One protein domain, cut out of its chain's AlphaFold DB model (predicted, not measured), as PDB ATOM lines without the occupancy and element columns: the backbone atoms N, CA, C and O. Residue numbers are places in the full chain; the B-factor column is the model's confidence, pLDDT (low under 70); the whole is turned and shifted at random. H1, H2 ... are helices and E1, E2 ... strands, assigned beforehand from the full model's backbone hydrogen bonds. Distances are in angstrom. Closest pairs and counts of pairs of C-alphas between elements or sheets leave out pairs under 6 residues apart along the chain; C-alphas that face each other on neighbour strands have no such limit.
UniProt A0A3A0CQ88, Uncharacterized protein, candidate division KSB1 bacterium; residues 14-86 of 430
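What this domain is: This is residues 14 to 86 of the 430 residues of an uncharacterized protein of candidate division KSB1 bacterium (UniProt A0A3A0CQ88). What is the shape? A small sheet of three strands makes one end of an elongated domain, and two helices, H1 and H2, spread as a V from beside its edge strand E1, meeting near Trp 22 and Ala 57. What is it built of? The printed part has 73 residues, in the order E1 H1 H2 E2 E3 H3, mixed helices and strands; the sheet, E1 - E2 - E3, is antiparallel. How tight is it? It is only just compact, close to loose, with a radius of gyration of the C-alphas of 13.0 A and spans of 39 by 25 by 19 A.

Where its parts are: Where does the first half run? E1, residues 14 to 17, begins at C-alpha (-45.101, -15.208, -52.976). H1, residues 22 to 31, is 14.5 A long and H2, residues 46 to 59, 20.5 A. What follows? E2, residues 66 to 70, is 13.4 A long and E3, residues 77 to 81, 13.3 A. H3, residues 82 to 85, ends at C-alpha (-53.045, -5.293, -48.425).

How they stand to each other: What pairs the strands? N 15 and O 68 are 2.9 A apart between E1 and E2; N 78 and O 69 are 2.8 A apart in the hairpin E2 and E3. How do the helices stand? H1 and H2 touch, about perpendicular at 81 degrees, with the closest C-alphas, of Trp 22 and Ala 57, 6.1 A apart. H2 only grazes the sheet with residues 54 to 58, and H3 with residues 82 to 85. Are their backbones complete? O i to N i+4 pairs are within hydrogen-bond range in 4 of 6 for H1 and 7 of 10 for H2; H3 is too short for one.

The domain as a whole: How far does it reach? The two C-alphas farthest apart, of Ala 44 and Thr 74, are 38.9 A apart. Is it unbroken and sure? The printed part has no cut; the link from H1 to H2 is long, and residues 40 to 42 have pLDDT under 70.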
ATOM      1  N   VAL A  14     -45.401 -16.642 -52.946       87.81
ATOM      2  CA  VAL A  14     -45.101 -15.208 -52.976       87.81
ATOM      3  C   VAL A  14     -43.645 -15.071 -53.409       87.81
ATOM      4  O   VAL A  14     -42.743 -15.468 -52.674       87.81
ATOM      5  N   LEU A  15     -43.417 -14.586 -54.626       88.62
ATOM      6  CA  LEU A  15     -42.081 -14.528 -55.216       88.62
ATOM      7  C   LEU A  15     -41.304 -13.294 -54.770       88.62
ATOM      8  O   LEU A  15     -40.126 -13.392 -54.425       88.62
ATOM      9  N   GLY A  16     -41.958 -12.139 -54.791       90.69
ATOM     10  CA  GLY A  16     -41.332 -10.857 -54.528       90.69
ATOM     11  C   GLY A  16     -42.195  -9.709 -55.026       90.69
ATOM     12  O   GLY A  16     -43.421  -9.816 -55.028       90.69
ATOM     13  N   TYR A  17     -41.545  -8.619 -55.408       93.38
ATOM     14  CA  TYR A  17     -42.180  -7.334 -55.651       93.38
ATOM     15  C   TYR A  17     -41.663  -6.708 -56.942       93.38
ATOM     16  O   TYR A  17     -40.489  -6.867 -57.278       93.38
ATOM     17  N   ASP A  18     -42.542  -6.012 -57.660       93.69
ATOM     18  CA  ASP A  18     -42.218  -5.266 -58.884       93.69
ATOM     19  C   ASP A  18     -41.417  -6.072 -59.932       93.69
ATOM     20  O   ASP A  18     -40.505  -5.558 -60.582       93.69
ATOM     21  N   GLY A  19     -41.754  -7.357 -60.113       91.38
ATOM     22  CA  GLY A  19     -41.089  -8.247 -61.074       91.38
ATOM     23  C   GLY A  19     -39.788  -8.888 -60.579       91.38
ATOM     24  O   GLY A  19     -39.132  -9.597 -61.345       91.38
ATOM     25  N   VAL A  20     -39.383  -8.643 -59.328       93.88
ATOM     26  CA  VAL A  20     -38.106  -9.097 -58.753       93.88
ATOM     27  C   VAL A  20     -38.353  -9.989 -57.540       93.88
ATOM     28  O   VAL A  20     -39.189  -9.694 -56.689       93.88
ATOM     29  N   LEU A  21     -37.600 -11.087 -57.422       93.38
ATOM     30  CA  LEU A  21     -37.728 -11.991 -56.280       93.38
ATOM     31  C   LEU A  21     -37.293 -11.301 -54.983       93.38
ATOM     32  O   LEU A  21     -36.273 -10.615 -54.948       93.38
ATOM     33  N   TRP A  22     -38.007 -11.563 -53.882       92.25
ATOM     34  CA  TRP A  22     -37.695 -10.972 -52.576       92.25
ATOM     35  C   TRP A  22     -36.239 -11.220 -52.168       92.25
ATOM     36  O   TRP A  22     -35.547 -10.308 -51.725       92.25
ATOM     37  N   LYS A  23     -35.764 -12.454 -52.379       92.06
ATOM     38  CA  LYS A  23     -34.390 -12.873 -52.074       92.06
ATOM     39  C   LYS A  23     -33.314 -12.042 -52.787       92.06
ATOM     40  O   LYS A  23     -32.200 -11.962 -52.286       92.06
ATOM     41  N   ASP A  24     -33.652 -11.465 -53.939       94.69
ATOM     42  CA  ASP A  24     -32.725 -10.714 -54.781       94.69
ATOM     43  C   ASP A  24     -32.811  -9.207 -54.482       94.69
ATOM     44  O   ASP A  24     -31.827  -8.497 -54.660       94.69
ATOM     45  N   ILE A  25     -33.954  -8.715 -53.983       93.50
ATOM     46  CA  ILE A  25     -34.164  -7.287 -53.689       93.50
ATOM     47  C   ILE A  25     -33.824  -6.899 -52.244       93.50
ATOM     48  O   ILE A  25     -33.267  -5.823 -52.033       93.50
ATOM     49  N   TYR A  26     -34.100  -7.747 -51.240       92.00
ATOM     50  CA  TYR A  26     -33.888  -7.368 -49.834       92.00
ATOM     51  C   TYR A  26     -32.445  -6.939 -49.498       92.00
ATOM     52  O   TYR A  26     -32.307  -6.021 -48.685       92.00
ATOM     53  N   PRO A  27     -31.371  -7.520 -50.087       92.75
ATOM     54  CA  PRO A  27     -30.009  -7.070 -49.801       92.75
ATOM     55  C   PRO A  27     -29.791  -5.611 -50.208       92.75
ATOM     56  O   PRO A  27     -29.256  -4.831 -49.428       92.75
ATOM     57  N   THR A  28     -30.292  -5.210 -51.380       93.12
ATOM     58  CA  THR A  28     -30.201  -3.826 -51.864       93.12
ATOM     59  C   THR A  28     -30.988  -2.858 -50.982       93.12
ATOM     60  O   THR A  28     -30.541  -1.739 -50.749       93.12
ATOM     61  N   LEU A  29     -32.139  -3.276 -50.444       92.75
ATOM     62  CA  LEU A  29     -32.913  -2.448 -49.511       92.75
ATOM     63  C   LEU A  29     -32.164  -2.227 -48.188       92.75
ATOM     64  O   LEU A  29     -32.205  -1.125 -47.646       92.75
ATOM     65  N   LEU A  30     -31.478  -3.263 -47.684       90.62
ATOM     66  CA  LEU A  30     -30.622  -3.161 -46.498       90.62
ATOM     67  C   LEU A  30     -29.421  -2.241 -46.749       90.62
ATOM     68  O   LEU A  30     -29.132  -1.390 -45.913       90.62
ATOM     69  N   GLU A  31     -28.753  -2.374 -47.899       94.31
ATOM     70  CA  GLU A  31     -27.645  -1.496 -48.308       94.31
ATOM     71  C   GLU A  31     -28.081  -0.033 -48.460       94.31
ATOM     72  O   GLU A  31     -27.312   0.878 -48.160       94.31
ATOM     73  N   ALA A  32     -29.320   0.194 -48.896       94.19
ATOM     74  CA  ALA A  32     -29.923   1.518 -49.009       94.19
ATOM     75  C   ALA A  32     -30.464   2.071 -47.674       94.19
ATOM     76  O   ALA A  32     -31.080   3.136 -47.675       94.19
ATOM     77  N   GLU A  33     -30.267   1.359 -46.558       92.19
ATOM     78  CA  GLU A  33     -30.735   1.734 -45.215       92.19
ATOM     79  C   GLU A  33     -32.255   1.991 -45.137       92.19
ATOM     80  O   GLU A  33     -32.735   2.797 -44.334       92.19
ATOM     81  N   LEU A  34     -33.044   1.300 -45.969       89.94
ATOM     82  CA  LEU A  34     -34.500   1.420 -45.937       89.94
ATOM     83  C   LEU A  34     -35.087   0.728 -44.694       89.94
ATOM     84  O   LEU A  34     -34.584  -0.314 -44.262       89.94
ATOM     85  N   PRO A  35     -36.176   1.268 -44.113       83.50
ATOM     86  CA  PRO A  35     -36.794   0.698 -42.922       83.50
ATOM     87  C   PRO A  35     -37.522  -0.608 -43.266       83.50
ATOM     88  O   PRO A  35     -38.694  -0.602 -43.633       83.50
ATOM     89  N   LEU A  36     -36.825  -1.738 -43.128       86.88
ATOM     90  CA  LEU A  36     -37.417  -3.063 -43.285       86.88
ATOM     91  C   LEU A  36     -38.017  -3.557 -41.968       86.88
ATOM     92  O   LEU A  36     -37.350  -3.617 -40.934       86.88
ATOM     93  N   ALA A  37     -39.271  -3.992 -42.024       86.06
ATOM     94  CA  ALA A  37     -39.867  -4.797 -40.974       86.06
ATOM     95  C   ALA A  37     -39.273  -6.210 -41.037       86.06
ATOM     96  O   ALA A  37     -39.463  -6.930 -42.018       86.06
ATOM     97  N   LEU A  38     -38.550  -6.610 -39.993       79.06
ATOM     98  CA  LEU A  38     -37.928  -7.929 -39.918       79.06
ATOM     99  C   LEU A  38     -38.768  -8.876 -39.065       79.06
ATOM    100  O   LEU A  38     -39.235  -8.526 -37.980       79.06
ATOM    101  N   ASN A  39     -38.921 -10.102 -39.550       73.75
ATOM    102  CA  ASN A  39     -39.389 -11.209 -38.740       73.75
ATOM    103  C   ASN A  39     -38.296 -11.557 -37.711       73.75
ATOM    104  O   ASN A  39     -37.122 -11.580 -38.069       73.75
ATOM    105  N   ILE A  40     -38.699 -11.779 -36.453       64.88
ATOM    106  CA  ILE A  40     -37.887 -12.001 -35.241       64.88
ATOM    107  C   ILE A  40     -36.450 -12.453 -35.559       64.88
ATOM    108  O   ILE A  40     -36.191 -13.633 -35.781       64.88
ATOM    109  N   VAL A  41     -35.495 -11.519 -35.531       59.81
ATOM    110  CA  VAL A  41     -34.082 -11.812 -35.805       59.81
ATOM    111  C   VAL A  41     -33.376 -12.103 -34.490       59.81
ATOM    112  O   VAL A  41     -32.935 -11.189 -33.801       59.81
ATOM    113  N   ASN A  42     -33.284 -13.378 -34.120       67.25
ATOM    114  CA  ASN A  42     -32.477 -13.805 -32.971       67.25
ATOM    115  C   ASN A  42     -31.448 -14.887 -33.339       67.25
ATOM    116  O   ASN A  42     -30.903 -15.540 -32.456       67.25
ATOM    117  N   ALA A  43     -31.154 -15.106 -34.622       77.50
ATOM    118  CA  ALA A  43     -30.270 -16.196 -35.010       77.50
ATOM    119  C   ALA A  43     -28.778 -15.854 -34.884       77.50
ATOM    120  O   ALA A  43     -28.334 -14.742 -35.166       77.50
ATOM    121  N   ALA A  44     -27.989 -16.852 -34.497       83.06
ATOM    122  CA  ALA A  44     -26.541 -16.746 -34.348       83.06
ATOM    123  C   ALA A  44     -25.767 -17.274 -35.568       83.06
ATOM    124  O   ALA A  44     -24.548 -17.105 -35.611       83.06
ATOM    125  N   THR A  45     -26.450 -17.914 -36.527       84.69
ATOM    126  CA  THR A  45     -25.869 -18.437 -37.774       84.69
ATOM    127  C   THR A  45     -26.363 -17.665 -38.996       84.69
ATOM    128  O   THR A  45     -27.467 -17.119 -39.008       84.69
ATOM    129  N   GLU A  46     -25.542 -17.625 -40.046       85.88
ATOM    130  CA  GLU A  46     -25.885 -16.976 -41.318       85.88
ATOM    131  C   GLU A  46     -27.091 -17.638 -41.998       85.88
ATOM    132  O   GLU A  46     -27.983 -16.939 -42.477       85.88
ATOM    133  N   GLU A  47     -27.167 -18.974 -41.980       84.19
ATOM    134  CA  GLU A  47     -28.281 -19.731 -42.566       84.19
ATOM    135  C   GLU A  47     -29.618 -19.361 -41.910       84.19
ATOM    136  O   GLU A  47     -30.593 -19.049 -42.598       84.19
ATOM    137  N   ALA A  48     -29.661 -19.329 -40.576       83.62
ATOM    138  CA  ALA A  48     -30.877 -18.986 -39.854       83.62
ATOM    139  C   ALA A  48     -31.221 -17.489 -39.984       83.62
ATOM    140  O   ALA A  48     -32.393 -17.157 -40.145       83.62
ATOM    141  N   ASN A  49     -30.233 -16.585 -40.007       85.62
ATOM    142  CA  ASN A  49     -30.478 -15.160 -40.276       85.62
ATOM    143  C   ASN A  49     -31.044 -14.927 -41.682       85.62
ATOM    144  O   ASN A  49     -32.053 -14.237 -41.834       85.62
ATOM    145  N   THR A  50     -30.449 -15.554 -42.698       86.38
ATOM    146  CA  THR A  50     -30.935 -15.500 -44.086       86.38
ATOM    147  C   THR A  50     -32.376 -15.977 -44.169       86.38
ATOM    148  O   THR A  50     -33.215 -15.351 -44.810       86.38
ATOM    149  N   TYR A  51     -32.703 -17.054 -43.462       85.88
ATOM    150  CA  TYR A  51     -34.061 -17.564 -43.405       85.88
ATOM    151  C   TYR A  51     -35.071 -16.545 -42.842       85.88
ATOM    152  O   TYR A  51     -36.125 -16.350 -43.450       85.88
ATOM    153  N   TYR A  52     -34.762 -15.842 -41.745       83.19
ATOM    154  CA  TYR A  52     -35.657 -14.804 -41.205       83.19
ATOM    155  C   TYR A  52     -35.819 -13.612 -42.156       83.19
ATOM    156  O   TYR A  52     -36.927 -13.086 -42.310       83.19
ATOM    157  N   LEU A  53     -34.749 -13.217 -42.850       86.88
ATOM    158  CA  LEU A  53     -34.810 -12.179 -43.882       86.88
ATOM    159  C   LEU A  53     -35.728 -12.598 -45.033       86.88
ATOM    160  O   LEU A  53     -36.589 -11.821 -45.445       86.88
ATOM    161  N   LEU A  54     -35.632 -13.846 -45.492       86.38
ATOM    162  CA  LEU A  54     -36.523 -14.385 -46.522       86.38
ATOM    163  C   LEU A  54     -37.989 -14.405 -46.065       86.38
ATOM    164  O   LEU A  54     -38.869 -14.005 -46.823       86.38
ATOM    165  N   GLN A  55     -38.262 -14.792 -44.817       82.25
ATOM    166  CA  GLN A  55     -39.625 -14.771 -44.271       82.25
ATOM    167  C   GLN A  55     -40.203 -13.367 -44.086       82.25
ATOM    168  O   GLN A  55     -41.422 -13.210 -44.006       82.25
ATOM    169  N   SER A  56     -39.351 -12.344 -44.024       84.50
ATOM    170  CA  SER A  56     -39.779 -10.955 -43.850       84.50
ATOM    171  C   SER A  56     -40.444 -10.377 -45.100       84.50
ATOM    172  O   SER A  56     -41.006  -9.287 -45.022       84.50
ATOM    173  N   ALA A  57     -40.439 -11.097 -46.232       85.56
ATOM    174  CA  ALA A  57     -41.081 -10.670 -47.475       85.56
ATOM    175  C   ALA A  57     -42.490 -10.130 -47.218       85.56
ATOM    176  O   ALA A  57     -42.781  -8.986 -47.550       85.56
ATOM    177  N   GLY A  58     -43.334 -10.907 -46.532       81.44
ATOM    178  CA  GLY A  58     -44.731 -10.558 -46.275       81.44
ATOM    179  C   GLY A  58     -44.959  -9.380 -45.320       81.44
ATOM    180  O   GLY A  58     -46.099  -8.947 -45.170       81.44
ATOM    181  N   LEU A  59     -43.908  -8.849 -44.688       84.12
ATOM    182  CA  LEU A  59     -43.966  -7.697 -43.776       84.12
ATOM    183  C   LEU A  59     -43.681  -6.363 -44.482       84.12
ATOM    184  O   LEU A  59     -43.985  -5.300 -43.946       84.12
ATOM    185  N   ASN A  60     -43.102  -6.417 -45.682       88.62
ATOM    186  CA  ASN A  60     -42.520  -5.259 -46.365       88.62
ATOM    187  C   ASN A  60     -43.264  -4.861 -47.645       88.62
ATOM    188  O   ASN A  60     -42.759  -4.063 -48.426       88.62
ATOM    189  N   TRP A  61     -44.479  -5.375 -47.855       88.81
ATOM    190  CA  TRP A  61     -45.276  -5.087 -49.055       88.81
ATOM    191  C   TRP A  61     -45.555  -3.594 -49.265       88.81
ATOM    192  O   TRP A  61     -45.756  -3.165 -50.394       88.81
ATOM    193  N   HIS A  62     -45.551  -2.800 -48.192       87.94
ATOM    194  CA  HIS A  62     -45.826  -1.363 -48.214       87.94
ATOM    195  C   HIS A  62     -44.744  -0.531 -48.924       87.94
ATOM    196  O   HIS A  62     -44.952   0.657 -49.152       87.94
ATOM    197  N   LEU A  63     -43.593  -1.132 -49.240       91.25
ATOM    198  CA  LEU A  63     -42.488  -0.481 -49.949       91.25
ATOM    199  C   LEU A  63     -42.620  -0.557 -51.478       91.25
ATOM    200  O   LEU A  63     -41.813   0.051 -52.174       91.25
ATOM    201  N   PHE A  64     -43.601  -1.302 -51.991       93.44
ATOM    202  CA  PHE A  64     -43.704  -1.660 -53.406       93.44
ATOM    203  C   PHE A  64     -45.112  -1.433 -53.935       93.44
ATOM    204  O   PHE A  64     -46.078  -1.498 -53.172       93.44
ATOM    205  N   ASP A  65     -45.245  -1.234 -55.245       95.44
ATOM    206  CA  ASP A  65     -46.549  -1.036 -55.888       95.44
ATOM    207  C   ASP A  65     -47.225  -2.369 -56.234       95.44
ATOM    208  O   ASP A  65     -48.462  -2.478 -56.209       95.44
ATOM    209  N   THR A  66     -46.423  -3.393 -56.545       95.88
ATOM    210  CA  THR A  66     -46.911  -4.709 -56.962       95.88
ATOM    211  C   THR A  66     -46.248  -5.869 -56.226       95.88
ATOM    212  O   THR A  66     -45.082  -5.807 -55.850       95.88
ATOM    213  N   ILE A  67     -47.014  -6.943 -56.018       94.50
ATOM    214  CA  ILE A  67     -46.568  -8.216 -55.444       94.50
ATOM    215  C   ILE A  67     -46.837  -9.359 -56.425       94.50
ATOM    216  O   ILE A  67     -47.938  -9.473 -56.979       94.50
ATOM    217  N   ASP A  68     -45.840 -10.224 -56.588       94.38
ATOM    218  CA  ASP A  68     -45.855 -11.318 -57.553       94.38
ATOM    219  C   ASP A  68     -46.182 -12.649 -56.881       94.38
ATOM    220  O   ASP A  68     -45.525 -13.071 -55.920       94.38
ATOM    221  N   ILE A  69     -47.194 -13.338 -57.412       92.50
ATOM    222  CA  ILE A  69     -47.673 -14.615 -56.879       92.50
ATOM    223  C   ILE A  69     -47.709 -15.662 -57.985       92.50
ATOM    224  O   ILE A  69     -48.432 -15.502 -58.966       92.50
ATOM    225  N   VAL A  70     -47.012 -16.782 -57.786       93.12
ATOM    226  CA  VAL A  70     -47.148 -17.960 -58.654       93.12
ATOM    227  C   VAL A  70     -48.279 -18.829 -58.140       93.12
ATOM    228  O   VAL A  70     -48.187 -19.408 -57.050       93.12
ATOM    229  N   LYS A  71     -49.327 -18.976 -58.950       92.56
ATOM    230  CA  LYS A  71     -50.476 -19.823 -58.622       92.56
ATOM    231  C   LYS A  71     -50.105 -21.295 -58.711       92.56
ATOM    232  O   LYS A  71     -49.540 -21.739 -59.708       92.56
ATOM    233  N   TYR A  72     -50.442 -22.068 -57.682       91.38
ATOM    234  CA  TYR A  72     -50.151 -23.505 -57.647       91.38
ATOM    235  C   TYR A  72     -50.814 -24.272 -58.795       91.38
ATOM    236  O   TYR A  72     -50.151 -25.016 -59.507       91.38
ATOM    237  N   GLY A  73     -52.118 -24.060 -59.000       88.50
ATOM    238  CA  GLY A  73     -52.903 -24.856 -59.948       88.50
ATOM    239  C   GLY A  73     -52.615 -24.582 -61.425       88.50
ATOM    240  O   GLY A  73     -52.850 -25.463 -62.246       88.50
ATOM    241  N   THR A  74     -52.134 -23.384 -61.771       93.44
ATOM    242  CA  THR A  74     -51.906 -22.987 -63.173       93.44
ATOM    243  C   THR A  74     -50.437 -22.757 -63.511       93.44
ATOM    244  O   THR A  74     -50.062 -22.863 -64.674       93.44
ATOM    245  N   GLY A  75     -49.592 -22.464 -62.518       92.88
ATOM    246  CA  GLY A  75     -48.209 -22.036 -62.730       92.88
ATOM    247  C   GLY A  75     -48.071 -20.575 -63.167       92.88
ATOM    248  O   GLY A  75     -46.948 -20.092 -63.294       92.88
ATOM    249  N   ASP A  76     -49.184 -19.860 -63.359       94.81
ATOM    250  CA  ASP A  76     -49.161 -18.464 -63.787       94.81
ATOM    251  C   ASP A  76     -48.577 -17.570 -62.694       94.81
ATOM    252  O   ASP A  76     -48.893 -17.725 -61.511       94.81
ATOM    253  N   THR A  77     -47.771 -16.593 -63.109       95.12
ATOM    254  CA  THR A  77     -47.365 -15.481 -62.246       95.12
ATOM    255  C   THR A  77     -48.379 -14.359 -62.399       95.12
ATOM    256  O   THR A  77     -48.593 -13.850 -63.497       95.12
ATOM    257  N   LEU A  78     -49.029 -14.003 -61.298       95.25
ATOM    258  CA  LEU A  78     -49.971 -12.896 -61.229       95.25
ATOM    259  C   LEU A  78     -49.323 -11.715 -60.513       95.25
ATOM    260  O   LEU A  78     -48.682 -11.894 -59.478       95.25
ATOM    261  N   HIS A  79     -49.558 -10.522 -61.052       95.31
ATOM    262  CA  HIS A  79     -49.050  -9.259 -60.531       95.31
ATOM    263  C   HIS A  79     -50.209  -8.496 -59.890       95.31
ATOM    264  O   HIS A  79     -51.122  -8.034 -60.581       95.31
ATOM    265  N   PHE A  80     -50.213  -8.403 -58.564       95.00
ATOM    266  CA  PHE A  80     -51.277  -7.741 -57.812       95.00
ATOM    267  C   PHE A  80     -50.804  -6.402 -57.272       95.00
ATOM    268  O   PHE A  80     -49.670  -6.290 -56.825       95.00
ATOM    269  N   SER A  81     -51.687  -5.400 -57.230       95.44
ATOM    270  CA  SER A  81     -51.380  -4.168 -56.500       95.44
ATOM    271  C   SER A  81     -51.304  -4.448 -54.997       95.44
ATOM    272  O   SER A  81     -52.219  -5.046 -54.423       95.44
ATOM    273  N   THR A  82     -50.252  -3.960 -54.343       93.56
ATOM    274  CA  THR A  82     -50.075  -4.051 -52.882       93.56
ATOM    275  C   THR A  82     -51.118  -3.244 -52.105       93.56
ATOM    276  O   THR A  82     -51.370  -3.544 -50.943       93.56
ATOM    277  N   ASN A  83     -51.840  -2.314 -52.747       93.25
ATOM    278  CA  ASN A  83     -52.994  -1.617 -52.157       93.25
ATOM    279  C   ASN A  83     -54.086  -2.570 -51.649       93.25
ATOM    280  O   ASN A  83     -54.838  -2.222 -50.738       93.25
ATOM    281  N   LEU A  84     -54.160  -3.788 -52.197       91.69
ATOM    282  CA  LEU A  84     -55.055  -4.837 -51.701       91.69
ATOM    283  C   LEU A  84     -54.745  -5.239 -50.247       91.69
ATOM    284  O   LEU A  84     -55.619  -5.776 -49.568       91.69
ATOM    285  N   LEU A  85     -53.528  -4.970 -49.766       88.62
ATOM    286  CA  LEU A  85     -53.045  -5.293 -48.425       88.62
ATOM    287  C   LEU A  85     -53.147  -4.116 -47.441       88.62
ATOM    288  O   LEU A  85     -52.886  -4.303 -46.258       88.62
ATOM    289  N   ALA A  86     -53.585  -2.928 -47.881       86.38
ATOM    290  CA  ALA A  86     -53.591  -1.702 -47.069       86.38
ATOM    291  C   ALA A  86     -54.339  -1.820 -45.728       86.38
ATOM    292  O   ALA A  86     -53.980  -1.163 -44.754       86.38
TER     293      ALA A  86